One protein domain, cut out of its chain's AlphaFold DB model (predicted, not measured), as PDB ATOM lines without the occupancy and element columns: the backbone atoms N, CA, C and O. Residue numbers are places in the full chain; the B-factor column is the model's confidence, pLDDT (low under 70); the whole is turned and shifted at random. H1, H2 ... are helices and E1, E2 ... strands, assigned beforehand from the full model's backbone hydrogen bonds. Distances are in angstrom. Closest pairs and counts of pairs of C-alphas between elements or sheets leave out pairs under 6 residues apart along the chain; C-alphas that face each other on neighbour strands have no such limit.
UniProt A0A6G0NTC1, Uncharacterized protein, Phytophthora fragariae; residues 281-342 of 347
ATOM      1  N   GLN A 281      61.417 -30.241  47.900       86.88
ATOM      2  CA  GLN A 281      59.969 -30.162  47.699       86.88
ATOM      3  C   GLN A 281      59.688 -29.639  46.290       86.88
ATOM      4  O   GLN A 281      60.353 -28.710  45.838       86.88
ATOM      5  N   PHE A 282      58.713 -30.212  45.579       87.19
ATOM      6  CA  PHE A 282      58.310 -29.730  44.253       87.19
ATOM      7  C   PHE A 282      56.844 -29.304  44.256       87.19
ATOM      8  O   PHE A 282      55.946 -30.145  44.253       87.19
ATOM      9  N   ALA A 283      56.604 -27.994  44.199       87.62
ATOM     10  CA  ALA A 283      55.267 -27.427  44.069       87.62
ATOM     11  C   ALA A 283      54.824 -27.390  42.595       87.62
ATOM     12  O   ALA A 283      55.618 -27.095  41.695       87.62
ATOM     13  N   SER A 284      53.542 -27.652  42.329       88.38
ATOM     14  CA  SER A 284      52.962 -27.491  40.989       88.38
ATOM     15  C   SER A 284      52.800 -26.009  40.652       88.38
ATOM     16  O   SER A 284      52.124 -25.286  41.374       88.38
ATOM     17  N   ARG A 285      53.396 -25.557  39.543       89.19
ATOM     18  CA  ARG A 285      53.346 -24.153  39.099       89.19
ATOM     19  C   ARG A 285      52.304 -23.907  38.010       89.19
ATOM     20  O   ARG A 285      51.593 -22.915  38.060       89.19
ATOM     21  N   THR A 286      52.234 -24.784  37.010       88.00
ATOM     22  CA  THR A 286      51.281 -24.683  35.890       88.00
ATOM     23  C   THR A 286      50.899 -26.069  35.389       88.00
ATOM     24  O   THR A 286      51.720 -26.984  35.416       88.00
ATOM     25  N   SER A 287      49.680 -26.228  34.869       91.12
ATOM     26  CA  SER A 287      49.273 -27.438  34.141       91.12
ATOM     27  C   SER A 287      48.571 -27.070  32.839       91.12
ATOM     28  O   SER A 287      47.824 -26.095  32.801       91.12
ATOM     29  N   THR A 288      48.785 -27.854  31.787       93.31
ATOM     30  CA  THR A 288      48.046 -27.735  30.523       93.31
ATOM     31  C   THR A 288      47.153 -28.959  30.373       93.31
ATOM     32  O   THR A 288      47.626 -30.091  30.489       93.31
ATOM     33  N   SER A 289      45.855 -28.749  30.147       94.50
ATOM     34  CA  SER A 289      44.914 -29.845  29.901       94.50
ATOM     35  C   SER A 289      45.084 -30.431  28.499       94.50
ATOM     36  O   SER A 289      45.549 -29.756  27.576       94.50
ATOM     37  N   VAL A 290      44.673 -31.688  28.333       95.31
ATOM     38  CA  VAL A 290      44.594 -32.339  27.020       95.31
ATOM     39  C   VAL A 290      43.654 -31.567  26.096       95.31
ATOM     40  O   VAL A 290      44.064 -31.224  24.994       95.31
ATOM     41  N   ALA A 291      42.467 -31.175  26.570       94.62
ATOM     42  CA  ALA A 291      41.522 -30.346  25.814       94.62
ATOM     43  C   ALA A 291      42.157 -29.034  25.302       94.62
ATOM     44  O   ALA A 291      42.042 -28.703  24.122       94.62
ATOM     45  N   SER A 292      42.909 -28.312  26.147       95.06
ATOM     46  CA  SER A 292      43.626 -27.096  25.728       95.06
ATOM     47  C   SER A 292      44.670 -27.396  24.645       95.06
ATOM     48  O   SER A 292      44.767 -26.672  23.651       95.06
ATOM     49  N   ARG A 293      45.416 -28.503  24.779       95.50
ATOM     50  CA  ARG A 293      46.409 -28.922  23.782       95.50
ATOM     51  C   ARG A 293      45.764 -29.375  22.466       95.50
ATOM     52  O   ARG A 293      46.235 -28.973  21.404       95.50
ATOM     53  N   ASN A 294      44.670 -30.130  22.516       96.00
ATOM     54  CA  ASN A 294      43.894 -30.536  21.345       96.00
ATOM     55  C   ASN A 294      43.306 -29.307  20.628       96.00
ATOM     56  O   ASN A 294      43.451 -29.195  19.412       96.00
ATOM     57  N   LYS A 295      42.776 -28.312  21.360       95.62
ATOM     58  CA  LYS A 295      42.315 -27.026  20.796       95.62
ATOM     59  C   LYS A 295      43.445 -26.255  20.096       95.62
ATOM     60  O   LYS A 295      43.223 -25.698  19.020       95.62
ATOM     61  N   GLN A 296      44.672 -26.267  20.629       93.50
ATOM     62  CA  GLN A 296      45.845 -25.695  19.942       93.50
ATOM     63  C   GLN A 296      46.188 -26.436  18.639       93.50
ATOM     64  O   GLN A 296      46.544 -25.801  17.649       93.50
ATOM     65  N   MET A 297      46.074 -27.768  18.612       94.00
ATOM     66  CA  MET A 297      46.332 -28.554  17.398       94.00
ATOM     67  C   MET A 297      45.254 -28.302  16.337       94.00
ATOM     68  O   MET A 297      45.591 -27.916  15.220       94.00
ATOM     69  N   THR A 298      43.974 -28.375  16.715       94.25
ATOM     70  CA  THR A 298      42.823 -28.034  15.860       94.25
ATOM     71  C   THR A 298      42.945 -26.631  15.263       94.25
ATOM     72  O   THR A 298      42.781 -26.453  14.059       94.25
ATOM     73  N   THR A 299      43.278 -25.620  16.073       95.50
ATOM     74  CA  THR A 299      43.430 -24.237  15.581       95.50
ATOM     75  C   THR A 299      44.663 -24.060  14.691       95.50
ATOM     76  O   THR A 299      44.601 -23.291  13.733       95.50
ATOM     77  N   SER A 300      45.761 -24.789  14.932       92.75
ATOM     78  CA  SER A 300      46.920 -24.786  14.027       92.75
ATOM     79  C   SER A 300      46.608 -25.420  12.671       92.75
ATOM     80  O   SER A 300      47.090 -24.908  11.664       92.75
ATOM     81  N   VAL A 301      45.835 -26.507  12.642       93.75
ATOM     82  CA  VAL A 301      45.370 -27.151  11.404       93.75
ATOM     83  C   VAL A 301      44.407 -26.224  10.664       93.75
ATOM     84  O   VAL A 301      44.590 -25.976   9.478       93.75
ATOM     85  N   ALA A 302      43.416 -25.651  11.354       92.44
ATOM     86  CA  ALA A 302      42.426 -24.766  10.739       92.44
ATOM     87  C   ALA A 302      43.057 -23.507  10.114       92.44
ATOM     88  O   ALA A 302      42.624 -23.064   9.053       92.44
ATOM     89  N   ARG A 303      44.104 -22.943  10.735       93.50
ATOM     90  CA  ARG A 303      44.868 -21.816  10.168       93.50
ATOM     91  C   ARG A 303      45.595 -22.184   8.876       93.50
ATOM     92  O   ARG A 303      45.633 -21.377   7.958       93.50
ATOM     93  N   GLU A 304      46.156 -23.385   8.799       91.50
ATOM     94  CA  GLU A 304      46.855 -23.865   7.604       91.50
ATOM     95  C   GLU A 304      45.892 -24.294   6.496       91.50
ATOM     96  O   GLU A 304      46.155 -23.989   5.342       91.50
ATOM     97  N   ALA A 305      44.749 -24.901   6.827       92.50
ATOM     98  CA  ALA A 305      43.673 -25.160   5.869       92.50
ATOM     99  C   ALA A 305      43.222 -23.855   5.188       92.50
ATOM    100  O   ALA A 305      43.205 -23.766   3.964       92.50
ATOM    101  N   LYS A 306      42.992 -22.792   5.976       92.44
ATOM    102  CA  LYS A 306      42.692 -21.448   5.449       92.44
ATOM    103  C   LYS A 306      43.824 -20.856   4.595       92.44
ATOM    104  O   LYS A 306      43.533 -20.187   3.614       92.44
ATOM    105  N   ALA A 307      45.090 -21.085   4.949       93.06
ATOM    106  CA  ALA A 307      46.239 -20.548   4.210       93.06
ATOM    107  C   ALA A 307      46.593 -21.338   2.933       93.06
ATOM    108  O   ALA A 307      47.168 -20.776   2.009       93.06
ATOM    109  N   SER A 308      46.278 -22.634   2.896       88.06
ATOM    110  CA  SER A 308      46.610 -23.557   1.802       88.06
ATOM    111  C   SER A 308      45.443 -23.766   0.824       88.06
ATOM    112  O   SER A 308      45.627 -24.375  -0.224       88.06
ATOM    113  N   GLY A 309      44.226 -23.333   1.182       90.31
ATOM    114  CA  GLY A 309      42.986 -23.650   0.457       90.31
ATOM    115  C   GLY A 309      42.549 -25.120   0.566       90.31
ATOM    116  O   GLY A 309      41.518 -25.504   0.022       90.31
ATOM    117  N   ASP A 310      43.321 -25.946   1.274       91.31
ATOM    118  CA  ASP A 310      43.081 -27.375   1.458       91.31
ATOM    119  C   ASP A 310      41.987 -27.652   2.496       91.31
ATOM    120  O   ASP A 310      41.828 -26.931   3.486       91.31
ATOM    121  N   SER A 311      41.295 -28.784   2.349       90.19
ATOM    122  CA  SER A 311      40.384 -29.254   3.392       90.19
ATOM    123  C   SER A 311      41.142 -29.626   4.674       90.19
ATOM    124  O   SER A 311      42.284 -30.100   4.652       90.19
ATOM    125  N   ARG A 312      40.474 -29.455   5.822       89.06
ATOM    126  CA  ARG A 312      41.036 -29.757   7.147       89.06
ATOM    127  C   ARG A 312      41.629 -31.169   7.220       89.06
ATOM    128  O   ARG A 312      42.726 -31.338   7.743       89.06
ATOM    129  N   GLU A 313      40.943 -32.166   6.664       90.19
ATOM    130  CA  GLU A 313      41.416 -33.554   6.665       90.19
ATOM    131  C   GLU A 313      42.714 -33.761   5.882       90.19
ATOM    132  O   GLU A 313      43.565 -34.545   6.302       90.19
ATOM    133  N   VAL A 314      42.870 -33.086   4.737       90.44
ATOM    134  CA  VAL A 314      44.091 -33.169   3.922       90.44
ATOM    135  C   VAL A 314      45.267 -32.606   4.712       90.44
ATOM    136  O   VAL A 314      46.331 -33.224   4.750       90.44
ATOM    137  N   VAL A 315      45.059 -31.493   5.421       89.19
ATOM    138  CA  VAL A 315      46.065 -30.894   6.306       89.19
ATOM    139  C   VAL A 315      46.394 -31.800   7.501       89.19
ATOM    140  O   VAL A 315      47.570 -32.004   7.803       89.19
ATOM    141  N   GLU A 316      45.398 -32.406   8.157       91.94
ATOM    142  CA  GLU A 316      45.624 -33.345   9.270       91.94
ATOM    143  C   GLU A 316      46.410 -34.585   8.830       91.94
ATOM    144  O   GLU A 316      47.373 -34.965   9.501       91.94
ATOM    145  N   LYS A 317      46.064 -35.164   7.669       91.69
ATOM    146  CA  LYS A 317      46.786 -36.290   7.054       91.69
ATOM    147  C   LYS A 317      48.218 -35.888   6.673       91.69
ATOM    148  O   LYS A 317      49.151 -36.609   7.019       91.69
ATOM    149  N   ARG A 318      48.414 -34.715   6.052       91.12
ATOM    150  CA  ARG A 318      49.732 -34.163   5.662       91.12
ATOM    151  C   ARG A 318      50.648 -33.925   6.868       91.12
ATOM    152  O   ARG A 318      51.837 -34.221   6.792       91.12
ATOM    153  N   LYS A 319      50.108 -33.422   7.983       87.12
ATOM    154  CA  LYS A 319      50.859 -33.200   9.233       87.12
ATOM    155  C   LYS A 319      51.006 -34.438  10.117       87.12
ATOM    156  O   LYS A 319      51.803 -34.409  11.053       87.12
ATOM    157  N   GLY A 320      50.238 -35.500   9.869       89.44
ATOM    158  CA  GLY A 320      50.152 -36.648  10.773       89.44
ATOM    159  C   GLY A 320      49.611 -36.271  12.159       89.44
ATOM    160  O   GLY A 320      50.022 -36.862  13.162       89.44
ATOM    161  N   THR A 321      48.733 -35.260  12.228       89.12
ATOM    162  CA  THR A 321      48.173 -34.750  13.488       89.12
ATOM    163  C   THR A 321      47.398 -35.859  14.187       89.12
ATOM    164  O   THR A 321      46.393 -36.346  13.675       89.12
ATOM    165  N   ARG A 322      47.847 -36.251  15.382       92.19
ATOM    166  CA  ARG A 322      47.137 -37.195  16.251       92.19
ATOM    167  C   ARG A 322      46.747 -36.492  17.540       92.19
ATOM    168  O   ARG A 322      47.612 -36.023  18.279       92.19
ATOM    169  N   TYR A 323      45.444 -36.408  17.772       93.81
ATOM    170  CA  TYR A 323      44.877 -35.850  18.993       93.81
ATOM    171  C   TYR A 323      45.179 -36.756  20.189       93.81
ATOM    172  O   TYR A 323      45.309 -37.972  20.049       93.81
ATOM    173  N   ILE A 324      45.341 -36.148  21.361       93.44
ATOM    174  CA  ILE A 324      45.659 -36.871  22.595       93.44
ATOM    175  C   ILE A 324      44.333 -37.317  23.235       93.44
ATOM    176  O   ILE A 324      43.418 -36.490  23.285       93.44
ATOM    177  N   PRO A 325      44.204 -38.569  23.720       92.94
ATOM    178  CA  PRO A 325      42.981 -39.050  24.360       92.94
ATOM    179  C   PRO A 325      42.563 -38.172  25.545       92.94
ATOM    180  O   PRO A 325      43.365 -37.893  26.439       92.94
ATOM    181  N   GLU A 326      41.305 -37.722  25.560       89.50
ATOM    182  CA  GLU A 326      40.819 -36.763  26.567       89.50
ATOM    183  C   GLU A 326      40.781 -37.355  27.983       89.50
ATOM    184  O   GLU A 326      41.018 -36.635  28.956       89.50
ATOM    185  N   GLU A 327      40.629 -38.680  28.078       90.25
ATOM    186  CA  GLU A 327      40.793 -39.498  29.289       90.25
ATOM    187  C   GLU A 327      42.087 -39.211  30.076       90.25
ATOM    188  O   GLU A 327      42.107 -39.375  31.292       90.25
ATOM    189  N   TRP A 328      43.162 -38.736  29.432       88.12
ATOM    190  CA  TRP A 328      44.428 -38.446  30.120       88.12
ATOM    191  C   TRP A 328      44.407 -37.125  30.902       88.12
ATOM    192  O   TRP A 328      45.315 -36.887  31.699       88.12
ATOM    193  N   GLN A 329      43.389 -36.274  30.694       91.31
ATOM    194  CA  GLN A 329      43.088 -34.998  31.370       91.31
ATOM    195  C   GLN A 329      44.173 -33.902  31.301       91.31
ATOM    196  O   GLN A 329      43.905 -32.772  30.880       91.31
ATOM    197  N   LYS A 330      45.408 -34.195  31.721       93.12
ATOM    198  CA  LYS A 330      46.561 -33.288  31.783       93.12
ATOM    199  C   LYS A 330      47.634 -33.726  30.786       93.12
ATOM    200  O   LYS A 330      48.206 -34.802  30.911       93.12
ATOM    201  N   TYR A 331      47.942 -32.844  29.837       93.81
ATOM    202  CA  TYR A 331      49.017 -33.025  28.859       93.81
ATOM    203  C   TYR A 331      50.398 -32.838  29.499       93.81
ATOM    204  O   TYR A 331      51.306 -33.632  29.276       93.81
ATOM    205  N   CYS A 332      50.561 -31.793  30.313       92.94
ATOM    206  CA  CYS A 332      51.801 -31.547  31.040       92.94
ATOM    207  C   CYS A 332      51.556 -30.803  32.357       92.94
ATOM    208  O   CYS A 332      50.547 -30.110  32.539       92.94
ATOM    209  N   LYS A 333      52.517 -30.939  33.276       92.75
ATOM    210  CA  LYS A 333      52.624 -30.176  34.523       92.75
ATOM    211  C   LYS A 333      54.036 -29.600  34.606       92.75
ATOM    212  O   LYS A 333      55.002 -30.295  34.303       92.75
ATOM    213  N   THR A 334      54.163 -28.345  35.018       92.44
ATOM    214  CA  THR A 334      55.449 -27.719  35.344       92.44
ATOM    215  C   THR A 334      55.567 -27.652  36.853       92.44
ATOM    216  O   THR A 334      54.727 -27.036  37.511       92.44
ATOM    217  N   LEU A 335      56.612 -28.268  37.392       90.81
ATOM    218  CA  LEU A 335      56.910 -28.255  38.817       90.81
ATOM    219  C   LEU A 335      58.058 -27.282  39.105       90.81
ATOM    220  O   LEU A 335      58.932 -27.078  38.262       90.81
ATOM    221  N   ARG A 336      58.062 -26.684  40.296       88.56
ATOM    222  CA  ARG A 336      59.150 -25.842  40.799       88.56
ATOM    223  C   ARG A 336      59.736 -26.494  42.044       88.56
ATOM    224  O   ARG A 336      59.007 -26.683  43.012       88.56
ATOM    225  N   CYS A 337      61.039 -26.773  42.031       88.31
ATOM    226  CA  CYS A 337      61.752 -27.129  43.254       88.31
ATOM    227  C   CYS A 337      61.766 -25.920  44.196       88.31
ATOM    228  O   CYS A 337      62.307 -24.862  43.862       88.31
ATOM    229  N   THR A 338      61.160 -26.078  45.364       82.25
ATOM    230  CA  THR A 338      61.370 -25.232  46.529       82.25
ATOM    231  C   THR A 338      62.401 -25.931  47.402       82.25
ATOM    232  O   THR A 338      62.067 -26.761  48.248       82.25
ATOM    233  N   HIS A 339      63.676 -25.588  47.208       69.75
ATOM    234  CA  HIS A 339      64.606 -25.693  48.324       69.75
ATOM    235  C   HIS A 339      64.081 -24.756  49.410       69.75
ATOM    236  O   HIS A 339      63.864 -23.572  49.134       69.75
ATOM    237  N   SER A 340      63.860 -25.271  50.620       46.66
ATOM    238  CA  SER A 340      63.718 -24.402  51.783       46.66
ATOM    239  C   SER A 340      65.028 -23.635  51.906       46.66
ATOM    240  O   SER A 340      66.089 -24.210  52.149       46.66
ATOM    241  N   ASN A 341      64.972 -22.338  51.618       42.66
ATOM    242  CA  ASN A 341      66.144 -21.483  51.630       42.66
ATOM    243  C   ASN A 341      66.493 -21.220  53.101       42.66
ATOM    244  O   ASN A 341      66.057 -20.221  53.664       42.66
ATOM    245  N   GLN A 342      67.234 -22.134  53.739       44.84
ATOM    246  CA  GLN A 342      67.638 -22.060  55.158       44.84
ATOM    247  C   GLN A 342      68.694 -20.964  55.430       44.84
ATOM    248  O   GLN A 342      69.470 -21.050  56.375       44.84
TER     249      GLN A 342
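What this domain is: This is residues 281 to 342 of the 347 residues of an uncharacterized protein of Phytophthora fragariae (UniProt A0A6G0NTC1). This is a long, thin rod: a ribbon of two antiparallel strands, E1 and E2, makes one end, and the long helix H1 starts where E1 stops and carries the length to the other end. There the short helix H2 packs crosswise on the far part of H1, and residues 320 to 329 lead back to E2, whose far end lies beside the beginning of E1. The printed part has 62 residues with two named strands and two named helices, in the order E1, H1, H2, E2, of the mixed class, helices and strands. It is extended, with a radius of gyration of the C-alphas of 17.3 A, and spans 60 by 24 by 15 A.

How they stand to each other: E1, residues 281 to 289, and E2, residues 330 to 338, are antiparallel neighbours in a sheet of two strands, with 156 degrees between their directions. C-alphas 282 and 337 face each other at 4.4 A, and C-alphas 287 and 333 at 4.3 A. N 285 and O 334 are within hydrogen-bond range at 2.8 A, as are N 338 and O 281 at 2.8 A. E1 bends by 52 degrees at residue 286. H1, residues 290 to 308, follows E1 by a tight link with 0 residues between them. The closest C-alphas of H1 and E2 are those of Val 290 and Tyr 331, 4.8 A apart, while the centres of the two elements are 24.3 A apart. H2, residues 312 to 319, touches H1, and the closest C-alphas are those of Ala 305 and Arg 312, 5.5 A apart. H1 touches H2 with residues 301 to 305 alone. The lines of H1 and H2 stand at 80 degrees, about perpendicular. E1 and H2 are apart. In H1 and H2 every O i to N i+4 pair is within hydrogen-bond range.

Where its parts are: E1 begins at C-alpha 281, at (59.969, -30.162, 47.699), and measures 23.3 A from first to last C-alpha. E2, residues 330 to 338, measures 22.4 A and ends at C-alpha 338, at (61.370, -25.232, 46.529). H1, residues 290 to 308, measures 26.8 A and ends at C-alpha 308, at (46.610, -23.557, 1.802). H2, residues 312 to 319, measures 10.6 A.

The domain as a whole: The two C-alphas farthest apart are those of Gly 309 and Gln 342, at 60.0 A, while the first and last printed C-alphas, of Gln 281 and Gln 342, are 13.4 A apart. The printed part has no cut. The link from H1 to H2 is tight, and the link from H2 to E2, 10 residues, is short. The mean pLDDT of the printed part is 88.8; in this model residues 339 to 342 are under 70.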